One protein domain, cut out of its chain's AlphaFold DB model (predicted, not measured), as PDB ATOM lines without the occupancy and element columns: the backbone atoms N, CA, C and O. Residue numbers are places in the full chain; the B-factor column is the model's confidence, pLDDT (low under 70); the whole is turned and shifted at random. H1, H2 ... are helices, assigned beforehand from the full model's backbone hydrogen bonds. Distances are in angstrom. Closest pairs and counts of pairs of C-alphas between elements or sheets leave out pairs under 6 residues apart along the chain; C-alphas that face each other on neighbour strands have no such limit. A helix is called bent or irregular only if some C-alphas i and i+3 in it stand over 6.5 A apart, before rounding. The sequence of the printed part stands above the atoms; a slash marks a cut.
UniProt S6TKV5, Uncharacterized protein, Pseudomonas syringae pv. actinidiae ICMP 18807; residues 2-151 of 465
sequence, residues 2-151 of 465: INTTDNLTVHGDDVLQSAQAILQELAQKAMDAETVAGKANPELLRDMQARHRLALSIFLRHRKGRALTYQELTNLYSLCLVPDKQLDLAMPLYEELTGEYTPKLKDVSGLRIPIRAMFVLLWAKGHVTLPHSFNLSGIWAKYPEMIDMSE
ATOM      1  N   ILE A   2     162.503 205.281 134.307       89.00
ATOM      2  CA  ILE A   2     162.059 204.316 135.338       89.00
ATOM      3  C   ILE A   2     163.242 203.418 135.731       89.00
ATOM      4  O   ILE A   2     163.785 202.723 134.878       89.00
ATOM      5  N   ASN A   3     163.628 203.394 137.008       91.06
ATOM      6  CA  ASN A   3     164.697 202.528 137.503       91.06
ATOM      7  C   ASN A   3     164.211 201.073 137.630       91.06
ATOM      8  O   ASN A   3     163.436 200.729 138.528       91.06
ATOM      9  N   THR A   4     164.686 200.219 136.723       88.69
ATOM     10  CA  THR A   4     164.428 198.768 136.690       88.69
ATOM     11  C   THR A   4     165.586 197.931 137.232       88.69
ATOM     12  O   THR A   4     165.529 196.703 137.184       88.69
ATOM     13  N   THR A   5     166.632 198.574 137.749       87.75
ATOM     14  CA  THR A   5     167.847 197.916 138.238       87.75
ATOM     15  C   THR A   5     167.782 197.643 139.745       87.75
ATOM     16  O   THR A   5     166.826 198.013 140.435       87.75
ATOM     17  N   ASP A   6     168.816 196.976 140.260       85.56
ATOM     18  CA  ASP A   6     169.031 196.781 141.700       85.56
ATOM     19  C   ASP A   6     169.860 197.891 142.346       85.56
ATOM     20  O   ASP A   6     169.989 197.931 143.569       85.56
ATOM     21  N   ASN A   7     170.356 198.820 141.529       89.56
ATOM     22  CA  ASN A   7     171.243 199.892 141.940       89.56
ATOM     23  C   ASN A   7     170.525 201.242 141.913       89.56
ATOM     24  O   ASN A   7     169.493 201.434 141.265       89.56
ATOM     25  N   LEU A   8     171.090 202.206 142.628       92.19
ATOM     26  CA  LEU A   8     170.701 203.604 142.497       92.19
ATOM     27  C   LEU A   8     170.998 204.094 141.075       92.19
ATOM     28  O   LEU A   8     172.039 203.766 140.511       92.19
ATOM     29  N   THR A   9     170.124 204.933 140.524       92.88
ATOM     30  CA  THR A   9     170.457 205.738 139.338       92.88
ATOM     31  C   THR A   9     170.594 207.185 139.773       92.88
ATOM     32  O   THR A   9     169.685 207.716 140.414       92.88
ATOM     33  N   VAL A  10     171.727 207.798 139.448       92.62
ATOM     34  CA  VAL A  10     172.037 209.200 139.740       92.62
ATOM     35  C   VAL A  10     171.705 210.051 138.516       92.62
ATOM     36  O   VAL A  10     172.002 209.642 137.398       92.62
ATOM     37  N   HIS A  11     171.111 211.224 138.736       87.31
ATOM     38  CA  HIS A  11     170.641 212.135 137.681       87.31
ATOM     39  C   HIS A  11     171.248 213.548 137.753       87.31
ATOM     40  O   HIS A  11     170.895 214.378 136.923       87.31
ATOM     41  N   GLY A  12     172.126 213.848 138.719       77.00
ATOM     42  CA  GLY A  12     172.710 215.187 138.889       77.00
ATOM     43  C   GLY A  12     174.152 215.181 139.397       77.00
ATOM     44  O   GLY A  12     174.549 214.288 140.152       77.00
ATOM     45  N   ASP A  13     174.911 216.199 138.991       80.88
ATOM     46  CA  ASP A  13     176.354 216.322 139.245       80.88
ATOM     47  C   ASP A  13     176.682 216.665 140.707       80.88
ATOM     48  O   ASP A  13     177.763 216.352 141.202       80.88
ATOM     49  N   ASP A  14     175.733 217.262 141.428       91.94
ATOM     50  CA  ASP A  14     175.869 217.699 142.818       91.94
ATOM     51  C   ASP A  14     175.328 216.680 143.842       91.94
ATOM     52  O   ASP A  14     175.204 216.985 145.033       91.94
ATOM     53  N   VAL A  15     174.983 215.458 143.409       94.50
ATOM     54  CA  VAL A  15     174.323 214.459 144.271       94.50
ATOM     55  C   VAL A  15     175.125 214.146 145.537       94.50
ATOM     56  O   VAL A  15     174.537 213.925 146.593       94.50
ATOM     57  N   LEU A  16     176.459 214.140 145.453       96.06
ATOM     58  CA  LEU A  16     177.344 213.786 146.564       96.06
ATOM     59  C   LEU A  16     177.397 214.913 147.601       96.06
ATOM     60  O   LEU A  16     177.280 214.649 148.800       96.06
ATOM     61  N   GLN A  17     177.492 216.167 147.147       95.19
ATOM     62  CA  GLN A  17     177.419 217.351 148.003       95.19
ATOM     63  C   GLN A  17     176.039 217.446 148.662       95.19
ATOM     64  O   GLN A  17     175.943 217.631 149.876       95.19
ATOM     65  N   SER A  18     174.974 217.238 147.884       96.44
ATOM     66  CA  SER A  18     173.599 217.211 148.384       96.44
ATOM     67  C   SER A  18     173.389 216.101 149.418       96.44
ATOM     68  O   SER A  18     172.783 216.350 150.460       96.44
ATOM     69  N   ALA A  19     173.927 214.898 149.190       97.19
ATOM     70  CA  ALA A  19     173.855 213.793 150.146       97.19
ATOM     71  C   ALA A  19     174.558 214.148 151.460       97.19
ATOM     72  O   ALA A  19     173.996 213.956 152.538       97.19
ATOM     73  N   GLN A  20     175.766 214.712 151.376       96.44
ATOM     74  CA  GLN A  20     176.543 215.116 152.543       96.44
ATOM     75  C   GLN A  20     175.835 216.208 153.354       96.44
ATOM     76  O   GLN A  20     175.730 216.077 154.574       96.44
ATOM     77  N   ALA A  21     175.297 217.235 152.689       96.81
ATOM     78  CA  ALA A  21     174.543 218.305 153.338       96.81
ATOM     79  C   ALA A  21     173.293 217.769 154.055       96.81
ATOM     80  O   ALA A  21     173.052 218.098 155.214       96.81
ATOM     81  N   ILE A  22     172.541 216.872 153.407       97.38
ATOM     82  CA  ILE A  22     171.357 216.246 154.011       97.38
ATOM     83  C   ILE A  22     171.738 215.402 155.238       97.38
ATOM     84  O   ILE A  22     171.055 215.457 156.259       97.38
ATOM     85  N   LEU A  23     172.824 214.622 155.177       97.50
ATOM     86  CA  LEU A  23     173.281 213.853 156.340       97.50
ATOM     87  C   LEU A  23     173.662 214.774 157.507       97.50
ATOM     88  O   LEU A  23     173.333 214.465 158.649       97.50
ATOM     89  N   GLN A  24     174.319 215.903 157.238       97.25
ATOM     90  CA  GLN A  24     174.658 216.884 158.272       97.25
ATOM     91  C   GLN A  24     173.405 217.496 158.911       97.25
ATOM     92  O   GLN A  24     173.318 217.550 160.136       97.25
ATOM     93  N   GLU A  25     172.411 217.877 158.108       97.06
ATOM     94  CA  GLU A  25     171.135 218.417 158.593       97.06
ATOM     95  C   GLU A  25     170.390 217.408 159.483       97.06
ATOM     96  O   GLU A  25     169.985 217.727 160.603       97.06
ATOM     97  N   LEU A  26     170.275 216.153 159.032       96.81
ATOM     98  CA  LEU A  26     169.630 215.084 159.801       96.81
ATOM     99  C   LEU A  26     170.380 214.774 161.108       96.81
ATOM    100  O   LEU A  26     169.748 214.454 162.118       96.81
ATOM    101  N   ALA A  27     171.713 214.863 161.107       96.50
ATOM    102  CA  ALA A  27     172.529 214.686 162.306       96.50
ATOM    103  C   ALA A  27     172.319 215.828 163.305       96.50
ATOM    104  O   ALA A  27     172.123 215.570 164.495       96.50
ATOM    105  N   GLN A  28     172.306 217.074 162.825       96.06
ATOM    106  CA  GLN A  28     172.060 218.245 163.662       96.06
ATOM    107  C   GLN A  28     170.673 218.168 164.306       96.06
ATOM    108  O   GLN A  28     170.551 218.281 165.522       96.06
ATOM    109  N   LYS A  29     169.648 217.818 163.525       94.69
ATOM    110  CA  LYS A  29     168.292 217.616 164.042       94.69
ATOM    111  C   LYS A  29     168.232 216.553 165.146       94.69
ATOM    112  O   LYS A  29     167.527 216.728 166.138       94.69
ATOM    113  N   ALA A  30     168.978 215.455 165.002       93.69
ATOM    114  CA  ALA A  30     169.063 214.426 166.039       93.69
ATOM    115  C   ALA A  30     169.764 214.935 167.316       93.69
ATOM    116  O   ALA A  30     169.333 214.604 168.419       93.69
ATOM    117  N   MET A  31     170.811 215.753 167.174       94.00
ATOM    118  CA  MET A  31     171.520 216.382 168.297       94.00
ATOM    119  C   MET A  31     170.646 217.387 169.050       94.00
ATOM    120  O   MET A  31     170.695 217.445 170.282       94.00
ATOM    121  N   ASP A  32     169.845 218.167 168.327       94.12
ATOM    122  CA  ASP A  32     168.954 219.173 168.907       94.12
ATOM    123  C   ASP A  32     167.814 218.518 169.690       94.12
ATOM    124  O   ASP A  32     167.503 218.946 170.802       94.12
ATOM    125  N   ALA A  33     167.253 217.428 169.156       91.38
ATOM    126  CA  ALA A  33     166.179 216.673 169.796       91.38
ATOM    127  C   ALA A  33     166.628 215.858 171.024       91.38
ATOM    128  O   ALA A  33     165.806 215.530 171.879       91.38
ATOM    129  N   GLU A  34     167.910 215.492 171.120       91.81
ATOM    130  CA  GLU A  34     168.419 214.693 172.235       91.81
ATOM    131  C   GLU A  34     168.613 215.542 173.499       91.81
ATOM    132  O   GLU A  34     169.167 216.642 173.456       91.81
ATOM    133  N   THR A  35     168.207 215.014 174.653       92.06
ATOM    134  CA  THR A  35     168.262 215.726 175.942       92.06
ATOM    135  C   THR A  35     169.272 215.128 176.917       92.06
ATOM    136  O   THR A  35     169.594 215.752 177.926       92.06
ATOM    137  N   VAL A  36     169.821 213.947 176.613       91.19
ATOM    138  CA  VAL A  36     170.809 213.270 177.462       91.19
ATOM    139  C   VAL A  36     172.098 214.093 177.609       91.19
ATOM    140  O   VAL A  36     172.675 214.595 176.638       91.19
ATOM    141  N   ALA A  37     172.581 214.201 178.851       88.50
ATOM    142  CA  ALA A  37     173.849 214.851 179.169       88.50
ATOM    143  C   ALA A  37     175.026 214.138 178.478       88.50
ATOM    144  O   ALA A  37     175.088 212.913 178.430       88.50
ATOM    145  N   GLY A  38     175.973 214.910 177.940       87.56
ATOM    146  CA  GLY A  38     177.102 214.365 177.177       87.56
ATOM    147  C   GLY A  38     176.825 214.150 175.686       87.56
ATOM    148  O   GLY A  38     177.716 213.682 174.981       87.56
ATOM    149  N   LYS A  39     175.654 214.555 175.164       90.94
ATOM    150  CA  LYS A  39     175.339 214.494 173.723       90.94
ATOM    151  C   LYS A  39     176.363 215.182 172.817       90.94
ATOM    152  O   LYS A  39     176.467 214.821 171.656       90.94
ATOM    153  N   ALA A  40     177.143 216.133 173.342       90.19
ATOM    154  CA  ALA A  40     178.238 216.784 172.626       90.19
ATOM    155  C   ALA A  40     179.391 215.831 172.259       90.19
ATOM    156  O   ALA A  40     180.154 216.164 171.361       90.19
ATOM    157  N   ASN A  41     179.508 214.668 172.908       92.19
ATOM    158  CA  ASN A  41     180.454 213.595 172.583       92.19
ATOM    159  C   ASN A  41     179.709 212.250 172.566       92.19
ATOM    160  O   ASN A  41     179.861 211.441 173.488       92.19
ATOM    161  N   PRO A  42     178.835 212.022 171.564       91.25
ATOM    162  CA  PRO A  42     177.918 210.887 171.548       91.25
ATOM    163  C   PRO A  42     178.635 209.532 171.528       91.25
ATOM    164  O   PRO A  42     178.122 208.554 172.069       91.25
ATOM    165  N   GLU A  43     179.854 209.477 170.992       89.69
ATOM    166  CA  GLU A  43     180.722 208.301 170.994       89.69
ATOM    167  C   GLU A  43     181.193 207.866 172.394       89.69
ATOM    168  O   GLU A  43     181.620 206.722 172.556       89.69
ATOM    169  N   LEU A  44     181.064 208.719 173.415       91.19
ATOM    170  CA  LEU A  44     181.416 208.411 174.809       91.19
ATOM    171  C   LEU A  44     180.198 208.051 175.673       91.19
ATOM    172  O   LEU A  44     180.349 207.662 176.834       91.19
ATOM    173  N   LEU A  45     178.982 208.165 175.128       91.00
ATOM    174  CA  LEU A  45     177.764 207.866 175.873       91.00
ATOM    175  C   LEU A  45     177.688 206.380 176.234       91.00
ATOM    176  O   LEU A  45     177.899 205.507 175.388       91.00
ATOM    177  N   ARG A  46     177.320 206.111 177.492       89.31
ATOM    178  CA  ARG A  46     177.001 204.763 177.992       89.31
ATOM    179  C   ARG A  46     175.566 204.341 177.667       89.31
ATOM    180  O   ARG A  46     175.296 203.150 177.559       89.31
ATOM    181  N   ASP A  47     174.653 205.303 177.507       90.38
ATOM    182  CA  ASP A  47     173.272 205.027 177.109       90.38
ATOM    183  C   ASP A  47     173.223 204.594 175.638       90.38
ATOM    184  O   ASP A  47     173.298 205.399 174.709       90.38
ATOM    185  N   MET A  48     173.050 203.291 175.439       89.81
ATOM    186  CA  MET A  48     172.996 202.662 174.125       89.81
ATOM    187  C   MET A  48     171.779 203.087 173.286       89.81
ATOM    188  O   MET A  48     171.825 202.982 172.059       89.81
ATOM    189  N   GLN A  49     170.697 203.572 173.903       90.19
ATOM    190  CA  GLN A  49     169.540 204.110 173.181       90.19
ATOM    191  C   GLN A  49     169.801 205.539 172.706       90.19
ATOM    192  O   GLN A  49     169.485 205.862 171.561       90.19
ATOM    193  N   ALA A  50     170.425 206.371 173.542       89.88
ATOM    194  CA  ALA A  50     170.886 207.697 173.127       89.88
ATOM    195  C   ALA A  50     171.916 207.592 171.993       89.88
ATOM    196  O   ALA A  50     171.771 208.253 170.965       89.88
ATOM    197  N   ARG A  51     172.882 206.666 172.100       92.88
ATOM    198  CA  ARG A  51     173.818 206.359 171.002       92.88
ATOM    199  C   ARG A  51     173.102 205.984 169.711       92.88
ATOM    200  O   ARG A  51     173.412 206.525 168.662       92.88
ATOM    201  N   HIS A  52     172.108 205.100 169.789       93.62
ATOM    202  CA  HIS A  52     171.321 204.699 168.624       93.62
ATOM    203  C   HIS A  52     170.598 205.885 167.964       93.62
ATOM    204  O   HIS A  52     170.522 205.970 166.738       93.62
ATOM    205  N   ARG A  53     170.061 206.821 168.758       92.94
ATOM    206  CA  ARG A  53     169.423 208.040 168.234       92.94
ATOM    207  C   ARG A  53     170.438 208.979 167.577       92.94
ATOM    208  O   ARG A  53     170.128 209.515 166.512       92.94
ATOM    209  N   LEU A  54     171.639 209.086 168.150       95.69
ATOM    210  CA  LEU A  54     172.761 209.909 167.680       95.69
ATOM    211  C   LEU A  54     173.728 209.186 166.723       95.69
ATOM    212  O   LEU A  54     174.786 209.721 166.395       95.69
ATOM    213  N   ALA A  55     173.367 207.998 166.233       95.94
ATOM    214  CA  ALA A  55     174.222 207.159 165.397       95.94
ATOM    215  C   ALA A  55     174.756 207.881 164.149       95.94
ATOM    216  O   ALA A  55     175.913 207.704 163.776       95.94
ATOM    217  N   LEU A  56     173.944 208.746 163.526       97.12
ATOM    218  CA  LEU A  56     174.385 209.532 162.372       97.12
ATOM    219  C   LEU A  56     175.444 210.579 162.742       97.12
ATOM    220  O   LEU A  56     176.411 210.757 162.006       97.12
ATOM    221  N   SER A  57     175.306 211.227 163.895       96.62
ATOM    222  CA  SER A  57     176.302 212.174 164.404       96.62
ATOM    223  C   SER A  57     177.630 211.476 164.698       96.62
ATOM    224  O   SER A  57     178.685 211.988 164.329       96.62
ATOM    225  N   ILE A  58     177.576 210.283 165.304       96.38
ATOM    226  CA  ILE A  58     178.748 209.427 165.551       96.38
ATOM    227  C   ILE A  58     179.417 209.055 164.216       96.38
ATOM    228  O   ILE A  58     180.607 209.298 164.025       96.38
ATOM    229  N   PHE A  59     178.645 208.558 163.249       96.75
ATOM    230  CA  PHE A  59     179.133 208.198 161.916       96.75
ATOM    231  C   PHE A  59     179.851 209.348 161.199       96.75
ATOM    232  O   PHE A  59     180.961 209.172 160.695       96.75
ATOM    233  N   LEU A  60     179.252 210.545 161.175       96.12
ATOM    234  CA  LEU A  60     179.853 211.712 160.521       96.12
ATOM    235  C   LEU A  60     181.158 212.152 161.198       96.12
ATOM    236  O   LEU A  60     182.086 212.573 160.504       96.12
ATOM    237  N   ARG A  61     181.263 212.010 162.527       94.69
ATOM    238  CA  ARG A  61     182.509 212.260 163.269       94.69
ATOM    239  C   ARG A  61     183.602 211.276 162.886       94.69
ATOM    240  O   ARG A  61     184.711 211.714 162.588       94.69
ATOM    241  N   HIS A  62     183.294 209.980 162.818       94.62
ATOM    242  CA  HIS A  62     184.277 208.980 162.385       94.62
ATOM    243  C   HIS A  62     184.747 209.218 160.945       94.62
ATOM    244  O   HIS A  62     185.926 209.047 160.653       94.62
ATOM    245  N   ARG A  63     183.869 209.716 160.063       93.62
ATOM    246  CA  ARG A  63     184.248 210.119 158.697       93.62
ATOM    247  C   ARG A  63     185.143 211.359 158.619       93.62
ATOM    248  O   ARG A  63     185.691 211.613 157.548       93.62
ATOM    249  N   LYS A  64     185.279 212.144 159.695       91.00
ATOM    250  CA  LYS A  64     186.151 213.336 159.780       91.00
ATOM    251  C   LYS A  64     185.968 214.329 158.619       91.00
ATOM    252  O   LYS A  64     186.932 214.897 158.119       91.00
ATOM    253  N   GLY A  65     184.730 214.511 158.154       86.38
ATOM    254  CA  GLY A  65     184.412 215.448 157.067       86.38
ATOM    255  C   GLY A  65     184.849 215.010 155.662       86.38
ATOM    256  O   GLY A  65     184.717 215.798 154.728       86.38
ATOM    257  N   ARG A  66     185.325 213.769 155.483       91.31
ATOM    258  CA  ARG A  66     185.688 213.214 154.171       91.31
ATOM    259  C   ARG A  66     184.505 213.265 153.200       91.31
ATOM    260  O   ARG A  66     183.428 212.738 153.506       91.31
ATOM    261  N   ALA A  67     184.747 213.845 152.022       91.38
ATOM    262  CA  ALA A  67     183.780 213.907 150.931       91.38
ATOM    263  C   ALA A  67     183.280 212.506 150.548       91.38
ATOM    264  O   ALA A  67     184.033 211.533 150.607       91.38
ATOM    265  N   LEU A  68     182.000 212.408 150.185       94.69
ATOM    266  CA  LEU A  68     181.417 211.157 149.705       94.69
ATOM    267  C   LEU A  68     181.878 210.852 148.281       94.69
ATOM    268  O   LEU A  68     181.938 211.745 147.440       94.69
ATOM    269  N   THR A  69     182.125 209.577 147.998       94.69
ATOM    270  CA  THR A  69     182.272 209.049 146.633       94.69
ATOM    271  C   THR A  69     181.006 208.309 146.186       94.69
ATOM    272  O   THR A  69     180.163 207.937 147.005       94.69
ATOM    273  N   TYR A  70     180.865 208.032 144.886       93.19
ATOM    274  CA  TYR A  70     179.741 207.235 144.370       93.19
ATOM    275  C   TYR A  70     179.705 205.804 144.919       93.19
ATOM    276  O   TYR A  70     178.624 205.276 145.198       93.19
ATOM    277  N   GLN A  71     180.874 205.187 145.122       94.12
ATOM    278  CA  GLN A  71     180.960 203.869 145.749       94.12
ATOM    279  C   GLN A  71     180.440 203.930 147.188       94.12
ATOM    280  O   GLN A  71     179.624 203.108 147.589       94.12
ATOM    281  N   GLU A  72     180.822 204.959 147.945       95.12
ATOM    282  CA  GLU A  72     180.332 205.147 149.311       95.12
ATOM    283  C   GLU A  72     178.832 205.451 149.365       95.12
ATOM    284  O   GLU A  72     178.148 204.961 150.259       95.12
ATOM    285  N   LEU A  73     178.289 206.203 148.402       95.44
ATOM    286  CA  LEU A  73     176.842 206.403 148.284       95.44
ATOM    287  C   LEU A  73     176.116 205.066 148.049       95.44
ATOM    288  O   LEU A  73     175.069 204.809 148.644       95.44
ATOM    289  N   THR A  74     176.698 204.187 147.235       93.75
ATOM    290  CA  THR A  74     176.175 202.833 146.998       93.75
ATOM    291  C   THR A  74     176.286 201.962 148.252       93.75
ATOM    292  O   THR A  74     175.326 201.288 148.619       93.75
ATOM    293  N   ASN A  75     177.400 202.033 148.983       94.88
ATOM    294  CA  ASN A  75     177.582 201.309 150.244       94.88
ATOM    295  C   ASN A  75     176.612 201.799 151.331       94.88
ATOM    296  O   ASN A  75     176.048 200.983 152.058       94.88
ATOM    297  N   LEU A  76     176.347 203.109 151.408       95.75
ATOM    298  CA  LEU A  76     175.313 203.679 152.277       95.75
ATOM    299  C   LEU A  76     173.935 203.098 151.946       95.75
ATOM    300  O   LEU A  76     173.184 202.721 152.848       95.75
ATOM    301  N   TYR A  77     173.606 202.982 150.656       94.81
ATOM    302  CA  TYR A  77     172.364 202.349 150.222       94.81
ATOM    303  C   TYR A  77     172.283 200.890 150.665       94.81
ATOM    304  O   TYR A  77     171.307 200.506 151.311       94.81
ATOM    305  N   SER A  78     173.326 200.102 150.406       93.25
ATOM    306  CA  SER A  78     173.415 198.705 150.843       93.25
ATOM    307  C   SER A  78     173.250 198.574 152.358       93.25
ATOM    308  O   SER A  78     172.415 197.792 152.816       93.25
ATOM    309  N   LEU A  79     173.945 199.407 153.140       92.56
ATOM    310  CA  LEU A  79     173.868 199.419 154.602       92.56
ATOM    311  C   LEU A  79     172.437 199.675 155.086       92.56
ATOM    312  O   LEU A  79     171.961 199.022 156.013       92.56
ATOM    313  N   CYS A  80     171.698 200.573 154.429       91.69
ATOM    314  CA  CYS A  80     170.327 200.883 154.827       91.69
ATOM    315  C   CYS A  80     169.308 199.783 154.460       91.69
ATOM    316  O   CYS A  80     168.166 199.805 154.948       91.69
ATOM    317  N   LEU A  81     169.682 198.819 153.614       89.00
ATOM    318  CA  LEU A  81     168.856 197.661 153.276       89.00
ATOM    319  C   LEU A  81     169.046 196.487 154.242       89.00
ATOM    320  O   LEU A  81     168.110 195.696 154.382       89.00
ATOM    321  N   VAL A  82     170.187 196.400 154.936       88.50
ATOM    322  CA  VAL A  82     170.480 195.301 155.865       88.50
ATOM    323  C   VAL A  82     169.467 195.289 157.026       88.50
ATOM    324  O   VAL A  82     169.296 196.300 157.718       88.50
ATOM    325  N   PRO A  83     168.746 194.176 157.261       84.12
ATOM    326  CA  PRO A  83     167.862 194.037 158.412       84.12
ATOM    327  C   PRO A  83     168.645 193.946 159.726       84.12
ATOM    328  O   PRO A  83     169.707 193.341 159.775       84.12
ATOM    329  N   ASP A  84     168.051 194.401 160.830       79.44
ATOM    330  CA  ASP A  84     168.671 194.361 162.168       79.44
ATOM    331  C   ASP A  84     169.072 192.938 162.612       79.44
ATOM    332  O   ASP A  84     169.978 192.761 163.416       79.44
ATOM    333  N   LYS A  85     168.412 191.906 162.066       83.50
ATOM    334  CA  LYS A  85     168.737 190.490 162.314       83.50
ATOM    335  C   LYS A  85     170.021 190.017 161.620       83.50
ATOM    336  O   LYS A  85     170.469 188.915 161.897       83.50
ATOM    337  N   GLN A  86     170.556 190.801 160.689       87.62
ATOM    338  CA  GLN A  86     171.727 190.486 159.871       87.62
ATOM    339  C   GLN A  86     172.810 191.561 160.048       87.62
ATOM    340  O   GLN A  86     173.489 191.925 159.093       87.62
ATOM    341  N   LEU A  87     172.956 192.094 161.268       83.62
ATOM    342  CA  LEU A  87     173.917 193.159 161.577       83.62
ATOM    343  C   LEU A  87     175.359 192.801 161.196       83.62
ATOM    344  O   LEU A  87     176.094 193.692 160.786       83.62
ATOM    345  N   ASP A  88     175.726 191.521 161.223       86.69
ATOM    346  CA  ASP A  88     177.049 191.044 160.800       86.69
ATOM    347  C   ASP A  88     177.374 191.400 159.338       86.69
ATOM    348  O   ASP A  88     178.535 191.601 159.001       86.69
ATOM    349  N   LEU A  89     176.360 191.559 158.475       89.38
ATOM    350  CA  LEU A  89     176.537 192.028 157.093       89.38
ATOM    351  C   LEU A  89     176.693 193.555 156.995       89.38
ATOM    352  O   LEU A  89     177.218 194.057 156.006       89.38
ATOM    353  N   ALA A  90     176.218 194.305 157.993       90.69
ATOM    354  CA  ALA A  90     176.307 195.766 158.026       90.69
ATOM    355  C   ALA A  90     177.630 196.268 158.621       90.69
ATOM    356  O   ALA A  90     178.059 197.370 158.287       90.69
ATOM    357  N   MET A  91     178.273 195.476 159.486       91.25
ATOM    358  CA  MET A  91     179.527 195.852 160.150       91.25
ATOM    359  C   MET A  91     180.662 196.148 159.150       91.25
ATOM    360  O   MET A  91     181.226 197.238 159.249       91.25
ATOM    361  N   PRO A  92     180.944 195.297 158.136       92.44
ATOM    362  CA  PRO A  92     182.003 195.580 157.163       92.44
ATOM    363  C   PRO A  92     181.710 196.823 156.317       92.44
ATOM    364  O   PRO A  92     182.606 197.608 156.029       92.44
ATOM    365  N   LEU A  93     180.437 197.047 155.965       93.31
ATOM    366  CA  LEU A  93     180.021 198.243 155.226       93.31
ATOM    367  C   LEU A  93     180.243 199.515 156.054       93.31
ATOM    368  O   LEU A  93     180.646 200.542 155.514       93.31
ATOM    369  N   TYR A  94     179.970 199.460 157.359       94.81
ATOM    370  CA  TYR A  94     180.235 200.577 158.262       94.81
ATOM    371  C   TYR A  94     181.736 200.858 158.356       94.81
ATOM    372  O   TYR A  94     182.148 202.003 158.187       94.81
ATOM    373  N   GLU A  95     182.542 199.817 158.578       94.50
ATOM    374  CA  GLU A  95     184.001 199.914 158.645       94.50
ATOM    375  C   GLU A  95     184.580 200.540 157.370       94.50
ATOM    376  O   GLU A  95     185.354 201.486 157.459       94.50
ATOM    377  N   GLU A  96     184.145 200.111 156.183       93.50
ATOM    378  CA  GLU A  96     184.594 200.691 154.909       93.50
ATOM    379  C   GLU A  96     184.230 202.186 154.788       93.50
ATOM    380  O   GLU A  96     185.006 203.013 154.296       93.50
ATOM    381  N   LEU A  97     183.047 202.565 155.278       94.12
ATOM    382  CA  LEU A  97     182.568 203.944 155.235       94.12
ATOM    383  C   LEU A  97     183.276 204.857 156.245       94.12
ATOM    384  O   LEU A  97     183.419 206.053 155.969       94.12
ATOM    385  N   THR A  98     183.697 204.356 157.405       94.06
ATOM    386  CA  THR A  98     184.209 205.201 158.500       94.06
ATOM    387  C   THR A  98     185.665 204.956 158.882       94.06
ATOM    388  O   THR A  98     186.248 205.805 159.548       94.06
ATOM    389  N   GLY A  99     186.249 203.824 158.493       91.94
ATOM    390  CA  GLY A  99     187.545 203.333 158.971       91.94
ATOM    391  C   GLY A  99     187.531 202.825 160.419       91.94
ATOM    392  O   GLY A  99     188.588 202.725 161.033       91.94
ATOM    393  N   GLU A 100     186.353 202.560 160.994       91.00
ATOM    394  CA  GLU A 100     186.216 202.098 162.383       91.00
ATOM    395  C   GLU A 100     186.086 200.572 162.410       91.00
ATOM    396  O   GLU A 100     185.050 200.045 162.014       91.00
ATOM    397  N   TYR A 101     187.119 199.881 162.897       86.25
ATOM    398  CA  TYR A 101     187.215 198.413 162.892       86.25
ATOM    399  C   TYR A 101     186.322 197.722 163.934       86.25
ATOM    400  O   TYR A 101     185.999 196.544 163.806       86.25
ATOM    401  N   THR A 102     185.925 198.430 164.999       84.50
ATOM    402  CA  THR A 102     185.130 197.849 166.097       84.50
ATOM    403  C   THR A 102     183.913 198.705 166.468       84.50
ATOM    404  O   THR A 102     183.776 199.128 167.624       84.50
ATOM    405  N   PRO A 103     182.997 198.982 165.520       86.25
ATOM    406  CA  PRO A 103     181.866 199.857 165.787       86.25
ATOM    407  C   PRO A 103     180.898 199.206 166.783       86.25
ATOM    408  O   PRO A 103     180.706 197.988 166.813       86.25
ATOM    409  N   LYS A 104     180.242 200.011 167.626       90.12
ATOM    410  CA  LYS A 104     179.189 199.479 168.503       90.12
ATOM    411  C   LYS A 104     177.957 199.147 167.663       90.12
ATOM    412  O   LYS A 104     177.525 199.948 166.840       90.12
ATOM    413  N   LEU A 105     177.304 198.020 167.957       89.56
ATOM    414  CA  LEU A 105     176.120 197.550 167.214       89.56
ATOM    415  C   LEU A 105     175.012 198.607 167.071       89.56
ATOM    416  O   LEU A 105     174.356 198.678 166.037       89.56
ATOM    417  N   LYS A 106     174.793 199.436 168.100       91.12
ATOM    418  CA  LYS A 106     173.772 200.496 168.076       91.12
ATOM    419  C   LYS A 106     174.127 201.677 167.184       91.12
ATOM    420  O   LYS A 106     173.210 202.321 166.677       91.12
ATOM    421  N   ASP A 107     175.413 201.928 166.974       91.19
ATOM    422  CA  ASP A 107     175.886 202.965 166.062       91.19
ATOM    423  C   ASP A 107     175.608 202.510 164.617       91.19
ATOM    424  O   ASP A 107     175.100 203.276 163.806       91.19
ATOM    425  N   VAL A 108     175.800 201.217 164.325       92.44
ATOM    426  CA  VAL A 108     175.476 200.630 163.015       92.44
ATOM    427  C   VAL A 108     173.963 200.535 162.794       92.44
ATOM    428  O   VAL A 108     173.450 201.030 161.789       92.44
ATOM    429  N   SER A 109     173.205 199.954 163.733       90.75
ATOM    430  CA  SER A 109     171.757 199.771 163.547       90.75
ATOM    431  C   SER A 109     170.993 201.104 163.509       90.75
ATOM    432  O   SER A 109     170.000 201.229 162.791       90.75
ATOM    433  N   GLY A 110     171.474 202.126 164.230       91.94
ATOM    434  CA  GLY A 110     170.857 203.454 164.286       91.94
ATOM    435  C   GLY A 110     170.967 204.275 162.998       91.94
ATOM    436  O   GLY A 110     170.180 205.207 162.801       91.94
ATOM    437  N   LEU A 111     171.883 203.919 162.090       93.50
ATOM    438  CA  LEU A 111     172.111 204.634 160.829       93.50
ATOM    439  C   LEU A 111     171.077 204.371 159.744       93.50
ATOM    440  O   LEU A 111     170.861 205.203 158.859       93.50
ATOM    441  N   ARG A 112     170.412 203.223 159.814       92.62
ATOM    442  CA  ARG A 112     169.535 202.735 158.754       92.62
ATOM    443  C   ARG A 112     168.424 203.724 158.394       92.62
ATOM    444  O   ARG A 112     168.188 203.987 157.217       92.62
ATOM    445  N   ILE A 113     167.733 204.271 159.395       93.81
ATOM    446  CA  ILE A 113     166.607 205.190 159.170       93.81
ATOM    447  C   ILE A 113     167.070 206.564 158.656       93.81
ATOM    448  O   ILE A 113     166.517 207.011 157.652       93.81
ATOM    449  N   PRO A 114     168.078 207.228 159.257       95.88
ATOM    450  CA  PRO A 114     168.620 208.469 158.705       95.88
ATOM    451  C   PRO A 114     169.142 208.347 157.266       95.88
ATOM    452  O   PRO A 114     168.867 209.220 156.453       95.88
ATOM    453  N   ILE A 115     169.823 207.251 156.912       96.56
ATOM    454  CA  ILE A 115     170.306 207.052 155.535       96.56
ATOM    455  C   ILE A 115     169.135 206.903 154.556       96.56
ATOM    456  O   ILE A 115     169.137 207.504 153.484       96.56
ATOM    457  N   ARG A 116     168.088 206.155 154.926       95.00
ATOM    458  CA  ARG A 116     166.874 206.065 154.100       95.00
ATOM    459  C   ARG A 116     166.200 207.419 153.921       95.00
ATOM    460  O   ARG A 116     165.764 207.725 152.816       95.00
ATOM    461  N   ALA A 117     166.117 208.216 154.987       95.88
ATOM    462  CA  ALA A 117     165.588 209.574 154.922       95.88
ATOM    463  C   ALA A 117     166.402 210.434 153.943       95.88
ATOM    464  O   ALA A 117     165.826 211.085 153.075       95.88
ATOM    465  N   MET A 118     167.732 210.347 153.993       97.19
ATOM    466  CA  MET A 118     168.603 211.030 153.038       97.19
ATOM    467  C   MET A 118     168.314 210.626 151.584       97.19
ATOM    468  O   MET A 118     168.156 211.505 150.740       97.19
ATOM    469  N   PHE A 119     168.116 209.336 151.290       96.00
ATOM    470  CA  PHE A 119     167.725 208.897 149.944       96.00
ATOM    471  C   PHE A 119     166.343 209.394 149.503       96.00
ATOM    472  O   PHE A 119     166.166 209.714 148.329       96.00
ATOM    473  N   VAL A 120     165.372 209.501 150.418       94.25
ATOM    474  CA  VAL A 120     164.068 210.117 150.110       94.25
ATOM    475  C   VAL A 120     164.236 211.593 149.756       94.25
ATOM    476  O   VAL A 120     163.622 212.049 148.796       94.25
ATOM    477  N   LEU A 121     165.081 212.329 150.479       94.69
ATOM    478  CA  LEU A 121     165.340 213.747 150.213       94.69
ATOM    479  C   LEU A 121     166.116 213.960 148.908       94.69
ATOM    480  O   LEU A 121     165.760 214.840 148.128       94.69
ATOM    481  N   LEU A 122     167.120 213.124 148.620       94.88
ATOM    482  CA  LEU A 122     167.801 213.127 147.321       94.88
ATOM    483  C   LEU A 122     166.829 212.836 146.179       94.88
ATOM    484  O   LEU A 122     166.885 213.494 145.139       94.88
ATOM    485  N   TRP A 123     165.924 211.870 146.372       93.81
ATOM    486  CA  TRP A 123     164.875 211.600 145.401       93.81
ATOM    487  C   TRP A 123     163.970 212.817 145.252       93.81
ATOM    488  O   TRP A 123     163.722 213.218 144.124       93.81
ATOM    489  N   ALA A 124     163.501 213.433 146.340       91.44
ATOM    490  CA  ALA A 124     162.611 214.595 146.299       91.44
ATOM    491  C   ALA A 124     163.224 215.766 145.511       91.44
ATOM    492  O   ALA A 124     162.537 216.365 144.688       91.44
ATOM    493  N   LYS A 125     164.532 216.003 145.677       91.44
ATOM    494  CA  LYS A 125     165.317 216.985 144.906       91.44
ATOM    495  C   LYS A 125     165.605 216.576 143.452       91.44
ATOM    496  O   LYS A 125     166.093 217.382 142.675       91.44
ATOM    497  N   GLY A 126     165.303 215.336 143.074       90.62
ATOM    498  CA  GLY A 126     165.471 214.817 141.718       90.62
ATOM    499  C   GLY A 126     166.876 214.315 141.378       90.62
ATOM    500  O   GLY A 126     167.144 214.036 140.211       90.62
ATOM    501  N   HIS A 127     167.761 214.151 142.366       93.88
ATOM    502  CA  HIS A 127     169.137 213.692 142.130       93.88
ATOM    503  C   HIS A 127     169.252 212.176 141.949       93.88
ATOM    504  O   HIS A 127     170.241 211.707 141.389       93.88
ATOM    505  N   VAL A 128     168.286 211.394 142.445       93.88
ATOM    506  CA  VAL A 128     168.332 209.925 142.382       93.88
ATOM    507  C   VAL A 128     166.973 209.304 142.080       93.88
ATOM    508  O   VAL A 128     165.930 209.818 142.484       93.88
ATOM    509  N   THR A 129     166.998 208.134 141.448       93.62
ATOM    510  CA  THR A 129     165.887 207.174 141.462       93.62
ATOM    511  C   THR A 129     166.311 205.903 142.175       93.62
ATOM    512  O   THR A 129     167.354 205.319 141.873       93.62
ATOM    513  N   LEU A 130     165.486 205.460 143.115       92.62
ATOM    514  CA  LEU A 130     165.769 204.353 144.020       92.62
ATOM    515  C   LEU A 130     165.291 203.026 143.411       92.62
ATOM    516  O   LEU A 130     164.264 203.009 142.731       92.62
ATOM    517  N   PRO A 131     166.002 201.911 143.637       90.12
ATOM    518  CA  PRO A 131     165.648 200.633 143.041       90.12
ATOM    519  C   PRO A 131     164.505 199.953 143.796       90.12
ATOM    520  O   PRO A 131     163.973 200.430 144.804       90.12
ATOM    521  N   HIS A 132     164.105 198.788 143.293       85.31
ATOM    522  CA  HIS A 132     162.905 198.100 143.750       85.31
ATOM    523  C   HIS A 132     162.936 197.616 145.207       85.31
ATOM    524  O   HIS A 132     161.871 197.430 145.800       85.31
ATOM    525  N   SER A 133     164.138 197.442 145.756       85.19
ATOM    526  CA  SER A 133     164.427 197.003 147.122       85.19
ATOM    527  C   SER A 133     164.246 198.102 148.178       85.19
ATOM    528  O   SER A 133     164.199 197.804 149.377       85.19
ATOM    529  N   PHE A 134     164.119 199.366 147.760       88.62
ATOM    530  CA  PHE A 134     163.988 200.483 148.686       88.62
ATOM    531  C   PHE A 134     162.676 200.422 149.475       88.62
ATOM    532  O   PHE A 134     161.608 200.114 148.942       88.62
ATOM    533  N   ASN A 135     162.739 200.750 150.769       83.00
ATOM    534  CA  ASN A 135     161.569 200.770 151.639       83.00
ATOM    535  C   ASN A 135     161.594 201.948 152.622       83.00
ATOM    536  O   ASN A 135     162.622 202.270 153.214       83.00
ATOM    537  N   LEU A 136     160.413 202.524 152.859       84.75
ATOM    538  CA  LEU A 136     160.196 203.671 153.750       84.75
ATOM    539  C   LEU A 136     160.072 203.311 155.235       84.75
ATOM    540  O   LEU A 136     159.750 204.168 156.059       84.75
ATOM    541  N   SER A 137     160.236 202.034 155.587       84.88
ATOM    542  CA  SER A 137     159.952 201.568 156.944       84.88
ATOM    543  C   SER A 137     160.789 202.339 157.964       84.88
ATOM    544  O   SER A 137     162.013 202.405 157.826       84.88
ATOM    545  N   GLY A 138     160.110 202.918 158.960       85.44
ATOM    546  CA  GLY A 138     160.692 203.700 160.051       85.44
ATOM    547  C   GLY A 138     160.972 205.177 159.747       85.44
ATOM    548  O   GLY A 138     161.200 205.921 160.694       85.44
ATOM    549  N   ILE A 139     160.913 205.628 158.484       90.31
ATOM    550  CA  ILE A 139     161.210 207.032 158.131       90.31
ATOM    551  C   ILE A 139     160.170 207.966 158.738       90.31
ATOM    552  O   ILE A 139     160.529 208.793 159.560       90.31
ATOM    553  N   TRP A 140     158.887 207.793 158.416       88.31
ATOM    554  CA  TRP A 140     157.822 208.686 158.897       88.31
ATOM    555  C   TRP A 140     157.621 208.646 160.414       88.31
ATOM    556  O   TRP A 140     157.155 209.613 160.997       88.31
ATOM    557  N   ALA A 141     157.993 207.541 161.065       88.38
ATOM    558  CA  ALA A 141     157.973 207.458 162.522       88.38
ATOM    559  C   ALA A 141     159.088 208.306 163.162       88.38
ATOM    560  O   ALA A 141     158.897 208.828 164.255       88.38
ATOM    561  N   LYS A 142     160.248 208.429 162.497       88.69
ATOM    562  CA  LYS A 142     161.388 209.225 162.979       88.69
ATOM    563  C   LYS A 142     161.343 210.682 162.497       88.69
ATOM    564  O   LYS A 142     161.777 211.562 163.227       88.69
ATOM    565  N   TYR A 143     160.816 210.911 161.298       91.06
ATOM    566  CA  TYR A 143     160.759 212.193 160.597       91.06
ATOM    567  C   TYR A 143     159.344 212.420 160.030       91.06
ATOM    568  O   TYR A 143     159.123 212.232 158.827       91.06
ATOM    569  N   PRO A 144     158.348 212.741 160.880       89.50
ATOM    570  CA  PRO A 144     156.959 212.909 160.444       89.50
ATOM    571  C   PRO A 144     156.778 214.019 159.406       89.50
ATOM    572  O   PRO A 144     155.971 213.880 158.494       89.50
ATOM    573  N   GLU A 145     157.573 215.086 159.483       88.94
ATOM    574  CA  GLU A 145     157.550 216.196 158.524       88.94
ATOM    575  C   GLU A 145     157.893 215.777 157.085       88.94
ATOM    576  O   GLU A 145     157.567 216.478 156.132       88.94
ATOM    577  N   MET A 146     158.545 214.624 156.903       88.56
ATOM    578  CA  MET A 146     158.906 214.129 155.578       88.56
ATOM    579  C   MET A 146     157.742 213.464 154.843       88.56
ATOM    580  O   MET A 146     157.925 213.092 153.685       88.56
ATOM    581  N   ILE A 147     156.580 213.270 155.479       86.75
ATOM    582  CA  ILE A 147     155.410 212.660 154.831       86.75
ATOM    583  C   ILE A 147     155.075 213.441 153.556       86.75
ATOM    584  O   ILE A 147     155.190 212.871 152.468       86.75
ATOM    585  N   ASP A 148     154.846 214.749 153.676       83.38
ATOM    586  CA  ASP A 148     154.457 215.622 152.561       83.38
ATOM    587  C   ASP A 148     155.536 215.706 151.469       83.38
ATOM    588  O   ASP A 148     155.239 215.736 150.278       83.38
ATOM    589  N   MET A 149     156.816 215.672 151.856       82.56
ATOM    590  CA  MET A 149     157.942 215.680 150.909       82.56
ATOM    591  C   MET A 149     158.115 214.344 150.174       82.56
ATOM    592  O   MET A 149     158.730 214.276 149.108       82.56
ATOM    593  N   SER A 150     157.624 213.258 150.772       81.25
ATOM    594  CA  SER A 150     157.777 211.893 150.275       81.25
ATOM    595  C   SER A 150     156.556 211.391 149.499       81.25
ATOM    596  O   SER A 150     156.660 210.360 148.830       81.25
ATOM    597  N   GLU A 151     155.426 212.096 149.578       84.25
ATOM    598  CA  GLU A 151     154.162 211.783 148.908       84.25
ATOM    599  C   GLU A 151     153.888 212.794 147.787       84.25
ATOM    600  O   GLU A 151     153.251 213.826 147.972       84.25
TER     601      GLU A 151
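AT A GLANCE: This is residues 2 to 151 of the 465 residues of an uncharacterized protein of Pseudomonas syringae pv. actinidiae ICMP 18807 (UniProt S6TKV5). Helix H7 is the core of a cluster of mostly crossed helices: the long H1 crosses it on one side, the hairpin of H4 and H5 packs on it through H4, and the short H8 and H9 cover a further side. The short H2, H3 and H6 gather beyond the first residues of H7, and toward the opposite end residues 9 to 10 pair antiparallel with residues 128 to 129. The printed part has 150 residues with nine named helices, H1 to H9 in order, and no named strand: all helix, compact, radius of gyration of the C-alphas 14.7 A, spans 45 by 32 by 30 A.

IN THESE COORDINATES: H1, residues 15 to 33, begins with C-alpha 15 at (174.323, 214.459, 144.271) and is 26.9 A long. H2 is residues 48 to 53, H3 55 to 62, H4 70 to 81 with 17.0 A, H5 84 to 98 with 19.3 A, H6 105 to 110, H7 112 to 124 with 18.5 A, H8 139 to 142, and H9 146 to 150, ending with C-alpha 150 at (157.777, 211.893, 150.275). H5 is irregular: C-alphas 85 and 88 are 8.5 A apart.

HOW THE PARTS SIT: The hub H7 touches H1 at a steep tilt of 51 degrees, closest C-alphas Ile 22 and Met 118, 6.0 A. It touches H4 (Cys 80 and Arg 112, 4.4 A), H8 (Ile 113 and Ile 139, 5.8 A) and H9 (Val 120 and Ser 150, 6.5 A) with part of its residues. H6 touches H2, H3 and H5, for instance C-alphas His 52 and Gly 110, 4.5 A. Every O i to N i+4 pair is within hydrogen-bond range in H1, H2, H3, H4, H6, H7 and H9; in H5 6 of 11 are, and H8 is too short.

THE WHOLE: The farthest C-alphas, Ile 2 and Ala 37, are 46.6 A apart. The printed part has no cut; the links H1 to H2 and H7 to H8 are long. No printed residue is under pLDDT 70.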